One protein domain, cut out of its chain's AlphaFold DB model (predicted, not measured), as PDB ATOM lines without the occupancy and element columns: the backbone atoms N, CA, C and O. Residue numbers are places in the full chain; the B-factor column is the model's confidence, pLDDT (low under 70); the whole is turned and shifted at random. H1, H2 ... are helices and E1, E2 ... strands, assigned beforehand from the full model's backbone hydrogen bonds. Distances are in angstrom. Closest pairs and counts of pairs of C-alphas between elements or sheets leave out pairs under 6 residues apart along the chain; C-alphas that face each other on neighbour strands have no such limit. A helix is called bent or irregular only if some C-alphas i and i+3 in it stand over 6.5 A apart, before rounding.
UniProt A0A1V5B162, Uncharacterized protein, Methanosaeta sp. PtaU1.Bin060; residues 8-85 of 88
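This is residues 8 to 85 of the 88 residues of an uncharacterized protein of Methanosaeta sp. PtaU1.Bin060 (UniProt A0A1V5B162). Two strand pairs make one sharply bent ribbon: E1 runs on into E2 and E4 into E5, each at 85 degrees. E3 widens one arm to a three-stranded sheet with H3 over one face; H2 packs on E1 of the other arm, and residues 8 to 25, with H1, stick out. The printed part has 78 residues, with four named helices and five named strands in the order H1 H2 E1 E2 E3 H3 E4 E5 H4, mixed in class; the sheets, E3 - E2 - E4 and E1 - E5, are antiparallel. It is loose and flat, with a radius of gyration of the C-alphas of 15.0 A and spans of 42 by 39 by 14 A.

H1, residues 8 to 15, begins at C-alpha 8 (182.540, 231.529, 134.507). H2, residues 21 to 32, is 17.0 A long. E1 is residues 35 to 38, E2 41 to 45, 13.6 A long, and E3 51 to 54. H3, residues 57 to 65, is 12.5 A long. E4 is residues 71 to 74, E5 77 to 80, and H4, 81 to 85, ends at C-alpha 85 (180.885, 193.606, 133.489).

E2 and E3 form a hairpin, with N 43 and O 52 at 2.8 A. E2 and E4 have N 44 and O 72 at 2.8 A. E3, H3 and E4 are a split strand-helix-strand unit, two strands running the same way with E2 between them, its crossover right-handed. H3 is on the sheet at a height of 8.8 A, over E2 and along the strands; its closest C-alphas to E3 are Ala 60 and Phe 54, 5.9 A. E1 and E5 have N 36 and O 79 at 2.9 A. The closest C-alphas of H2 and E1, Leu 30 and Ser 36, are 6.5 A apart. H1 and H2 are apart. In H2 and H3 every O i to N i+4 pair is within hydrogen-bond range; in H1 1 of 4 is, with 2 of 5 O i to N i+3 pairs, and in H4 0 of 1, with 2 of 2.

The C-alphas farthest apart, of Asn 21 and Lys 68, are 42.4 A apart. The printed part has no cut, and its links are tight. Mean pLDDT of the printed part is 70.7; 37 residues are under 70, among them 8 to 24 and 75 to 85.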
ATOM      1  N   GLU A   8     182.934 232.578 135.472       43.59
ATOM      2  CA  GLU A   8     182.540 231.529 134.507       43.59
ATOM      3  C   GLU A   8     183.539 231.348 133.347       43.59
ATOM      4  O   GLU A   8     183.618 230.272 132.751       43.59
ATOM      5  N   ALA A   9     184.348 232.366 133.036       43.78
ATOM      6  CA  ALA A   9     185.328 232.305 131.946       43.78
ATOM      7  C   ALA A   9     186.652 231.621 132.349       43.78
ATOM      8  O   ALA A   9     187.344 231.046 131.499       43.78
ATOM      9  N   GLU A  10     187.014 231.639 133.637       42.50
ATOM     10  CA  GLU A  10     188.229 230.974 134.128       42.50
ATOM     11  C   GLU A  10     188.105 229.440 134.125       42.50
ATOM     12  O   GLU A  10     189.098 228.741 133.903       42.50
ATOM     13  N   ASP A  11     186.896 228.895 134.288       42.78
ATOM     14  CA  ASP A  11     186.680 227.446 134.381       42.78
ATOM     15  C   ASP A  11     186.862 226.734 133.024       42.78
ATOM     16  O   ASP A  11     187.561 225.720 132.927       42.78
ATOM     17  N   ALA A  12     186.369 227.338 131.934       43.28
ATOM     18  CA  ALA A  12     186.505 226.799 130.576       43.28
ATOM     19  C   ALA A  12     187.968 226.753 130.089       43.28
ATOM     20  O   ALA A  12     188.398 225.804 129.426       43.28
ATOM     21  N   SER A  13     188.783 227.746 130.463       44.97
ATOM     22  CA  SER A  13     190.200 227.810 130.071       44.97
ATOM     23  C   SER A  13     191.090 226.803 130.825       44.97
ATOM     24  O   SER A  13     192.175 226.440 130.356       44.97
ATOM     25  N   ARG A  14     190.613 226.262 131.955       46.44
ATOM     26  CA  ARG A  14     191.309 225.240 132.755       46.44
ATOM     27  C   ARG A  14     191.295 223.850 132.111       46.44
ATOM     28  O   ARG A  14     192.179 223.032 132.395       46.44
ATOM     29  N   ILE A  15     190.328 223.602 131.228       51.66
ATOM     30  CA  ILE A  15     190.088 222.315 130.561       51.66
ATOM     31  C   ILE A  15     191.097 222.081 129.420       51.66
ATOM     32  O   ILE A  15     191.543 220.955 129.206       51.66
ATOM     33  N   HIS A  16     191.560 223.141 128.746       47.81
ATOM     34  CA  HIS A  16     192.482 223.052 127.601       47.81
ATOM     35  C   HIS A  16     193.972 223.202 127.952       47.81
ATOM     36  O   HIS A  16     194.823 223.364 127.072       47.81
ATOM     37  N   ARG A  17     194.340 223.123 129.236       54.34
ATOM     38  CA  ARG A  17     195.751 223.161 129.643       54.34
ATOM     39  C   ARG A  17     196.430 221.841 129.268       54.34
ATOM     40  O   ARG A  17     195.999 220.780 129.719       54.34
ATOM     41  N   ARG A  18     197.516 221.912 128.478       52.91
ATOM     42  CA  ARG A  18     198.402 220.769 128.164       52.91
ATOM     43  C   ARG A  18     198.583 219.902 129.421       52.91
ATOM     44  O   ARG A  18     198.976 220.452 130.453       52.91
ATOM     45  N   PRO A  19     198.290 218.589 129.368       54.72
ATOM     46  CA  PRO A  19     198.392 217.746 130.548       54.72
ATOM     47  C   PRO A  19     199.840 217.767 131.037       54.72
ATOM     48  O   PRO A  19     200.762 217.456 130.281       54.72
ATOM     49  N   SER A  20     200.034 218.189 132.285       61.94
ATOM     50  CA  SER A  20     201.327 218.132 132.962       61.94
ATOM     51  C   SER A  20     201.809 216.681 133.037       61.94
ATOM     52  O   SER A  20     200.990 215.763 133.066       61.94
ATOM     53  N   ASN A  21     203.128 216.461 133.089       65.38
ATOM     54  CA  ASN A  21     203.696 215.108 133.207       65.38
ATOM     55  C   ASN A  21     203.072 214.338 134.385       65.38
ATOM     56  O   ASN A  21     202.637 213.211 134.206       65.38
ATOM     57  N   ALA A  22     202.833 215.026 135.507       61.53
ATOM     58  CA  ALA A  22     202.122 214.481 136.660       61.53
ATOM     59  C   ALA A  22     200.723 213.915 136.334       61.53
ATOM     60  O   ALA A  22     200.349 212.878 136.864       61.53
ATOM     61  N   ARG A  23     199.940 214.552 135.447       61.34
ATOM     62  CA  ARG A  23     198.626 214.014 135.042       61.34
ATOM     63  C   ARG A  23     198.766 212.721 134.242       61.34
ATOM     64  O   ARG A  23     197.943 211.834 134.411       61.34
ATOM     65  N   LYS A  24     199.793 212.615 133.393       65.62
ATOM     66  CA  LYS A  24     200.058 211.396 132.616       65.62
ATOM     67  C   LYS A  24     200.495 210.244 133.515       65.62
ATOM     68  O   LYS A  24     200.041 209.127 133.304       65.62
ATOM     69  N   ASP A  25     201.324 210.534 134.515       72.81
ATOM     70  CA  ASP A  25     201.789 209.532 135.476       72.81
ATOM     71  C   ASP A  25     200.619 209.004 136.320       72.81
ATOM     72  O   ASP A  25     200.430 207.792 136.412       72.81
ATOM     73  N   VAL A  26     199.752 209.897 136.820       69.69
ATOM     74  CA  VAL A  26     198.521 209.511 137.535       69.69
ATOM     75  C   VAL A  26     197.564 208.719 136.637       69.69
ATOM     76  O   VAL A  26     197.034 207.700 137.066       69.69
ATOM     77  N   GLU A  27     197.345 209.136 135.387       67.44
ATOM     78  CA  GLU A  27     196.457 208.428 134.449       67.44
ATOM     79  C   GLU A  27     196.988 207.020 134.118       67.44
ATOM     80  O   GLU A  27     196.217 206.062 134.077       67.44
ATOM     81  N   ALA A  28     198.308 206.861 133.970       73.12
ATOM     82  CA  ALA A  28     198.946 205.561 133.767       73.12
ATOM     83  C   ALA A  28     198.841 204.652 135.004       73.12
ATOM     84  O   ALA A  28     198.705 203.434 134.876       73.12
ATOM     85  N   GLU A  29     198.906 205.221 136.205       76.19
ATOM     86  CA  GLU A  29     198.784 204.478 137.457       76.19
ATOM     87  C   GLU A  29     197.336 204.045 137.727       76.19
ATOM     88  O   GLU A  29     197.097 202.892 138.085       76.19
ATOM     89  N   LEU A  30     196.363 204.910 137.428       68.12
ATOM     90  CA  LEU A  30     194.935 204.582 137.471       68.12
ATOM     91  C   LEU A  30     194.575 203.478 136.464       68.12
ATOM     92  O   LEU A  30     193.882 202.526 136.827       68.12
ATOM     93  N   GLN A  31     195.116 203.527 135.241       70.62
ATOM     94  CA  GLN A  31     194.901 202.474 134.241       70.62
ATOM     95  C   GLN A  31     195.400 201.102 134.711       70.62
ATOM     96  O   GLN A  31     194.726 200.099 134.489       70.62
ATOM     97  N   LYS A  32     196.537 201.033 135.419       77.31
ATOM     98  CA  LYS A  32     197.030 199.770 136.007       77.31
ATOM     99  C   LYS A  32     196.071 199.186 137.049       77.31
ATOM    100  O   LYS A  32     196.080 197.978 137.265       77.31
ATOM    101  N   MET A  33     195.251 200.024 137.681       71.00
ATOM    102  CA  MET A  33     194.237 199.621 138.662       71.00
ATOM    103  C   MET A  33     192.873 199.301 138.025       71.00
ATOM    104  O   MET A  33     191.914 199.028 138.750       71.00
ATOM    105  N   GLY A  34     192.773 199.327 136.689       63.69
ATOM    106  CA  GLY A  34     191.514 199.147 135.962       63.69
ATOM    107  C   GLY A  34     190.582 200.353 136.086       63.69
ATOM    108  O   GLY A  34     189.365 200.217 135.987       63.69
ATOM    109  N   ILE A  35     191.137 201.532 136.368       63.75
ATOM    110  CA  ILE A  35     190.399 202.780 136.518       63.75
ATOM    111  C   ILE A  35     190.769 203.675 135.338       63.75
ATOM    112  O   ILE A  35     191.907 204.112 135.191       63.75
ATOM    113  N   SER A  36     189.796 203.958 134.480       63.50
ATOM    114  CA  SER A  36     189.989 204.829 133.322       63.50
ATOM    115  C   SER A  36     189.435 206.222 133.598       63.50
ATOM    116  O   SER A  36     188.352 206.380 134.162       63.50
ATOM    117  N   SER A  37     190.169 207.256 133.200       59.06
ATOM    118  CA  SER A  37     189.615 208.607 133.149       59.06
ATOM    119  C   SER A  37     188.725 208.710 131.912       59.06
ATOM    120  O   SER A  37     189.217 208.775 130.785       59.06
ATOM    121  N   GLU A  38     187.409 208.711 132.099       62.06
ATOM    122  CA  GLU A  38     186.477 208.986 131.016       62.06
ATOM    123  C   GLU A  38     186.467 210.490 130.759       62.06
ATOM    124  O   GLU A  38     185.799 211.263 131.439       62.06
ATOM    125  N   ARG A  39     187.224 210.912 129.745       63.62
ATOM    126  CA  ARG A  39     187.260 212.308 129.280       63.62
ATOM    127  C   ARG A  39     185.979 212.747 128.561       63.62
ATOM    128  O   ARG A  39     185.892 213.893 128.139       63.62
ATOM    129  N   ARG A  40     185.010 211.844 128.411       71.44
ATOM    130  CA  ARG A  40     183.811 212.040 127.602       71.44
ATOM    131  C   ARG A  40     182.613 212.389 128.462       71.44
ATOM    132  O   ARG A  40     182.334 211.737 129.463       71.44
ATOM    133  N   ILE A  41     181.876 213.392 128.018       81.31
ATOM    134  CA  ILE A  41     180.558 213.728 128.533       81.31
ATOM    135  C   ILE A  41     179.602 212.638 128.070       81.31
ATOM    136  O   ILE A  41     179.517 212.343 126.877       81.31
ATOM    137  N   THR A  42     178.878 212.039 129.006       84.81
ATOM    138  CA  THR A  42     177.882 211.015 128.686       84.81
ATOM    139  C   THR A  42     176.491 211.609 128.806       84.81
ATOM    140  O   THR A  42     176.116 212.123 129.853       84.81
ATOM    141  N   VAL A  43     175.702 211.498 127.747       86.62
ATOM    142  CA  VAL A  43     174.284 211.851 127.729       86.62
ATOM    143  C   VAL A  43     173.479 210.562 127.703       86.62
ATOM    144  O   VAL A  43     173.701 209.712 126.843       86.62
ATOM    145  N   MET A  44     172.556 210.388 128.643       88.81
ATOM    146  CA  MET A  44     171.765 209.167 128.754       88.81
ATOM    147  C   MET A  44     170.283 209.445 128.965       88.81
ATOM    148  O   MET A  44     169.898 210.345 129.710       88.81
ATOM    149  N   ASN A  45     169.456 208.627 128.333       88.88
ATOM    150  CA  ASN A  45     168.032 208.556 128.601       88.88
ATOM    151  C   ASN A  45     167.780 207.314 129.462       88.88
ATOM    152  O   ASN A  45     168.076 206.194 129.051       88.88
ATOM    153  N   LEU A  46     167.269 207.511 130.677       83.75
ATOM    154  CA  LEU A  46     167.015 206.408 131.608       83.75
ATOM    155  C   LEU A  46     165.730 205.638 131.281       83.75
ATOM    156  O   LEU A  46     165.606 204.486 131.678       83.75
ATOM    157  N   GLU A  47     164.796 206.256 130.556       82.00
ATOM    158  CA  GLU A  47     163.537 205.630 130.146       82.00
ATOM    159  C   GLU A  47     163.766 204.676 128.963       82.00
ATOM    160  O   GLU A  47     163.245 203.563 128.969       82.00
ATOM    161  N   SER A  48     164.580 205.073 127.976       84.00
ATOM    162  CA  SER A  48     164.920 204.230 126.814       84.00
ATOM    163  C   SER A  48     166.200 203.404 126.990       84.00
ATOM    164  O   SER A  48     166.425 202.444 126.256       84.00
ATOM    165  N   GLY A  49     167.063 203.767 127.942       82.12
ATOM    166  CA  GLY A  49     168.387 203.167 128.114       82.12
ATOM    167  C   GLY A  49     169.430 203.630 127.087       82.12
ATOM    168  O   GLY A  49     170.546 203.097 127.076       82.12
ATOM    169  N   GLU A  50     169.094 204.605 126.235       84.62
ATOM    170  CA  GLU A  50     169.996 205.173 125.228       84.62
ATOM    171  C   GLU A  50     171.142 205.954 125.876       84.62
ATOM    172  O   GLU A  50     170.959 206.650 126.877       84.62
ATOM    173  N   ARG A  51     172.346 205.840 125.299       86.31
ATOM    174  CA  ARG A  51     173.559 206.516 125.778       86.31
ATOM    175  C   ARG A  51     174.375 207.045 124.605       86.31
ATOM    176  O   ARG A  51     174.663 206.300 123.671       86.31
ATOM    177  N   HIS A  52     174.788 208.301 124.700       84.19
ATOM    178  CA  HIS A  52     175.633 209.003 123.741       84.19
ATOM    179  C   HIS A  52     176.839 209.600 124.461       84.19
ATOM    180  O   HIS A  52     176.737 210.002 125.617       84.19
ATOM    181  N   TYR A  53     177.979 209.646 123.778       83.31
ATOM    182  CA  TYR A  53     179.239 210.119 124.342       83.31
ATOM    183  C   TYR A  53     179.773 211.262 123.487       83.31
ATOM    184  O   TYR A  53     179.809 211.141 122.262       83.31
ATOM    185  N   PHE A  54     180.203 212.338 124.133       81.75
ATOM    186  CA  PHE A  54     180.697 213.553 123.494       81.75
ATOM    187  C   PHE A  54     182.033 213.959 124.108       81.75
ATOM    188  O   PHE A  54     182.248 213.790 125.307       81.75
ATOM    189  N   ASP A  55     182.929 214.503 123.291       76.94
ATOM    190  CA  ASP A  55     184.217 215.028 123.763       76.94
ATOM    191  C   ASP A  55     184.098 216.495 124.241       76.94
ATOM    192  O   ASP A  55     184.977 216.976 124.951       76.94
ATOM    193  N   ASP A  56     183.008 217.190 123.889       77.94
ATOM    194  CA  ASP A  56     182.771 218.605 124.194       77.94
ATOM    195  C   ASP A  56     181.333 218.868 124.680       77.94
ATOM    196  O   ASP A  56     180.375 218.223 124.238       77.94
ATOM    197  N   TYR A  57     181.177 219.815 125.612       78.94
ATOM    198  CA  TYR A  57     179.890 220.121 126.248       78.94
ATOM    199  C   TYR A  57     178.903 220.789 125.295       78.94
ATOM    200  O   TYR A  57     177.713 220.479 125.344       78.94
ATOM    201  N   LEU A  58     179.374 221.649 124.389       82.81
ATOM    202  CA  LEU A  58     178.500 222.312 123.424       82.81
ATOM    203  C   LEU A  58     177.861 221.286 122.489       82.81
ATOM    204  O   LEU A  58     176.654 221.346 122.266       82.81
ATOM    205  N   GLN A  59     178.630 220.285 122.049       83.12
ATOM    206  CA  GLN A  59     178.107 219.184 121.231       83.12
ATOM    207  C   GLN A  59     177.034 218.377 121.975       83.12
ATOM    208  O   GLN A  59     175.995 218.041 121.405       83.12
ATOM    209  N   ALA A  60     177.252 218.097 123.264       86.44
ATOM    210  CA  ALA A  60     176.266 217.403 124.089       86.44
ATOM    211  C   ALA A  60     174.964 218.215 124.237       86.44
ATOM    212  O   ALA A  60     173.868 217.656 124.188       86.44
ATOM    213  N   ILE A  61     175.068 219.538 124.384       87.75
ATOM    214  CA  ILE A  61     173.913 220.432 124.514       87.75
ATOM    215  C   ILE A  61     173.163 220.595 123.191       87.75
ATOM    216  O   ILE A  61     171.933 220.596 123.194       87.75
ATOM    217  N   GLU A  62     173.861 220.705 122.061       88.88
ATOM    218  CA  GLU A  62     173.226 220.720 120.738       88.88
ATOM    219  C   GLU A  62     172.426 219.445 120.487       88.88
ATOM    220  O   GLU A  62     171.260 219.523 120.106       88.88
ATOM    221  N   PHE A  63     172.997 218.286 120.821       89.00
ATOM    222  CA  PHE A  63     172.279 217.017 120.760       89.00
ATOM    223  C   PHE A  63     171.015 217.028 121.631       89.00
ATOM    224  O   PHE A  63     169.951 216.605 121.184       89.00
ATOM    225  N   LEU A  64     171.099 217.544 122.861       87.69
ATOM    226  CA  LEU A  64     169.961 217.605 123.782       87.69
ATOM    227  C   LEU A  64     168.828 218.512 123.290       87.69
ATOM    228  O   LEU A  64     167.666 218.202 123.547       87.69
ATOM    229  N   LYS A  65     169.131 219.594 122.560       88.12
ATOM    230  CA  LYS A  65     168.106 220.504 122.012       88.12
ATOM    231  C   LYS A  65     167.147 219.803 121.050       88.12
ATOM    232  O   LYS A  65     165.979 220.176 120.975       88.12
ATOM    233  N   GLU A  66     167.621 218.790 120.330       87.19
ATOM    234  CA  GLU A  66     166.809 218.029 119.377       87.19
ATOM    235  C   GLU A  66     166.039 216.872 120.029       87.19
ATOM    236  O   GLU A  66     165.157 216.270 119.407       87.19
ATOM    237  N   LYS A  67     166.349 216.534 121.286       87.31
ATOM    238  CA  LYS A  67     165.733 215.408 121.986       87.31
ATOM    239  C   LYS A  67     164.581 215.858 122.874       87.31
ATOM    240  O   LYS A  67     164.650 216.841 123.602       87.31
ATOM    241  N   LYS A  68     163.500 215.078 122.844       83.62
ATOM    242  CA  LYS A  68     162.368 215.218 123.767       83.62
ATOM    243  C   LYS A  68     162.539 214.258 124.945       83.62
ATOM    244  O   LYS A  68     163.116 213.181 124.790       83.62
ATOM    245  N   GLY A  69     161.997 214.637 126.098       85.19
ATOM    246  CA  GLY A  69     161.993 213.812 127.309       85.19
ATOM    247  C   GLY A  69     163.091 214.174 128.308       85.19
ATOM    248  O   GLY A  69     163.742 215.212 128.194       85.19
ATOM    249  N   ARG A  70     163.260 213.321 129.322       86.56
ATOM    250  CA  ARG A  70     164.237 213.520 130.398       86.56
ATOM    251  C   ARG A  70     165.562 212.864 130.038       86.56
ATOM    252  O   ARG A  70     165.674 211.642 130.005       86.56
ATOM    253  N   TRP A  71     166.556 213.706 129.801       89.56
ATOM    254  CA  TRP A  71     167.919 213.296 129.506       89.56
ATOM    255  C   TRP A  71     168.855 213.751 130.616       89.56
ATOM    256  O   TRP A  71     168.709 214.844 131.162       89.56
ATOM    257  N   TYR A  72     169.814 212.895 130.942       84.88
ATOM    258  CA  TYR A  72     170.777 213.103 132.012       84.88
ATOM    259  C   TYR A  72     172.162 213.260 131.410       84.88
ATOM    260  O   TYR A  72     172.570 212.464 130.565       84.88
ATOM    261  N   LEU A  73     172.875 214.286 131.858       84.81
ATOM    262  CA  LEU A  73     174.239 214.572 131.447       84.81
ATOM    263  C   LEU A  73     175.176 214.234 132.607       84.81
ATOM    264  O   LEU A  73     175.035 214.768 133.703       84.81
ATOM    265  N   ALA A  74     176.111 213.325 132.360       79.12
ATOM    266  CA  ALA A  74     177.184 212.972 133.271       79.12
ATOM    267  C   ALA A  74     178.481 213.598 132.755       79.12
ATOM    268  O   ALA A  74     178.856 213.422 131.590       79.12
ATOM    269  N   THR A  75     179.138 214.364 133.621       68.88
ATOM    270  CA  THR A  75     180.403 215.028 133.316       68.88
ATOM    271  C   THR A  75     181.538 214.012 133.165       68.88
ATOM    272  O   THR A  75     181.442 212.898 133.689       68.88
ATOM    273  N   PRO A  76     182.620 214.381 132.453       68.00
ATOM    274  CA  PRO A  76     183.810 213.554 132.347       68.00
ATOM    275  C   PRO A  76     184.318 213.223 133.746       68.00
ATOM    276  O   PRO A  76     184.468 214.112 134.588       68.00
ATOM    277  N   GLY A  77     184.558 211.947 134.004       66.50
ATOM    278  CA  GLY A  77     184.793 211.450 135.348       66.50
ATOM    279  C   GLY A  77     185.666 210.211 135.370       66.50
ATOM    280  O   GLY A  77     186.246 209.793 134.370       66.50
ATOM    281  N   ILE A  78     185.786 209.626 136.551       62.62
ATOM    282  CA  ILE A  78     186.526 208.388 136.746       62.62
ATOM    283  C   ILE A  78     185.562 207.227 136.504       62.62
ATOM    284  O   ILE A  78     184.515 207.154 137.143       62.62
ATOM    285  N   ARG A  79     185.913 206.329 135.585       63.84
ATOM    286  CA  ARG A  79     185.130 205.139 135.258       63.84
ATOM    287  C   ARG A  79     185.928 203.889 135.598       63.84
ATOM    288  O   ARG A  79     187.009 203.669 135.048       63.84
ATOM    289  N   ASP A  80     185.383 203.075 136.497       61.25
ATOM    290  CA  ASP A  80     185.939 201.766 136.833       61.25
ATOM    291  C   ASP A  80     185.627 200.785 135.692       61.25
ATOM    292  O   ASP A  80     184.498 200.694 135.203       61.25
ATOM    293  N   GLU A  81     186.627 200.054 135.211       61.28
ATOM    294  CA  GLU A  81     186.432 199.074 134.143       61.28
ATOM    295  C   GLU A  81     185.564 197.885 134.571       61.28
ATOM    296  O   GLU A  81     185.016 197.193 133.709       61.28
ATOM    297  N   ARG A  82     185.354 197.680 135.876       57.47
ATOM    298  CA  ARG A  82     184.410 196.691 136.412       57.47
ATOM    299  C   ARG A  82     182.954 197.020 136.076       57.47
ATOM    300  O   ARG A  82     182.153 196.096 135.962       57.47
ATOM    301  N   ASP A  83     182.615 198.281 135.798       56.09
ATOM    302  CA  ASP A  83     181.285 198.663 135.295       56.09
ATOM    303  C   ASP A  83     180.998 198.125 133.882       56.09
ATOM    304  O   ASP A  83     179.840 198.053 133.462       56.09
ATOM    305  N   LYS A  84     182.021 197.687 133.128       49.94
ATOM    306  CA  LYS A  84     181.811 196.983 131.848       49.94
ATOM    307  C   LYS A  84     181.200 195.585 132.044       49.94
ATOM    308  O   LYS A  84     180.641 195.047 131.093       49.94
ATOM    309  N   ALA A  85     181.277 194.997 133.243       44.28
ATOM    310  CA  ALA A  85     180.885 193.606 133.489       44.28
ATOM    311  C   ALA A  85     179.381 193.386 133.749       44.28
ATOM    312  O   ALA A  85     178.940 192.240 133.774       44.28
TER     313      ALA A  85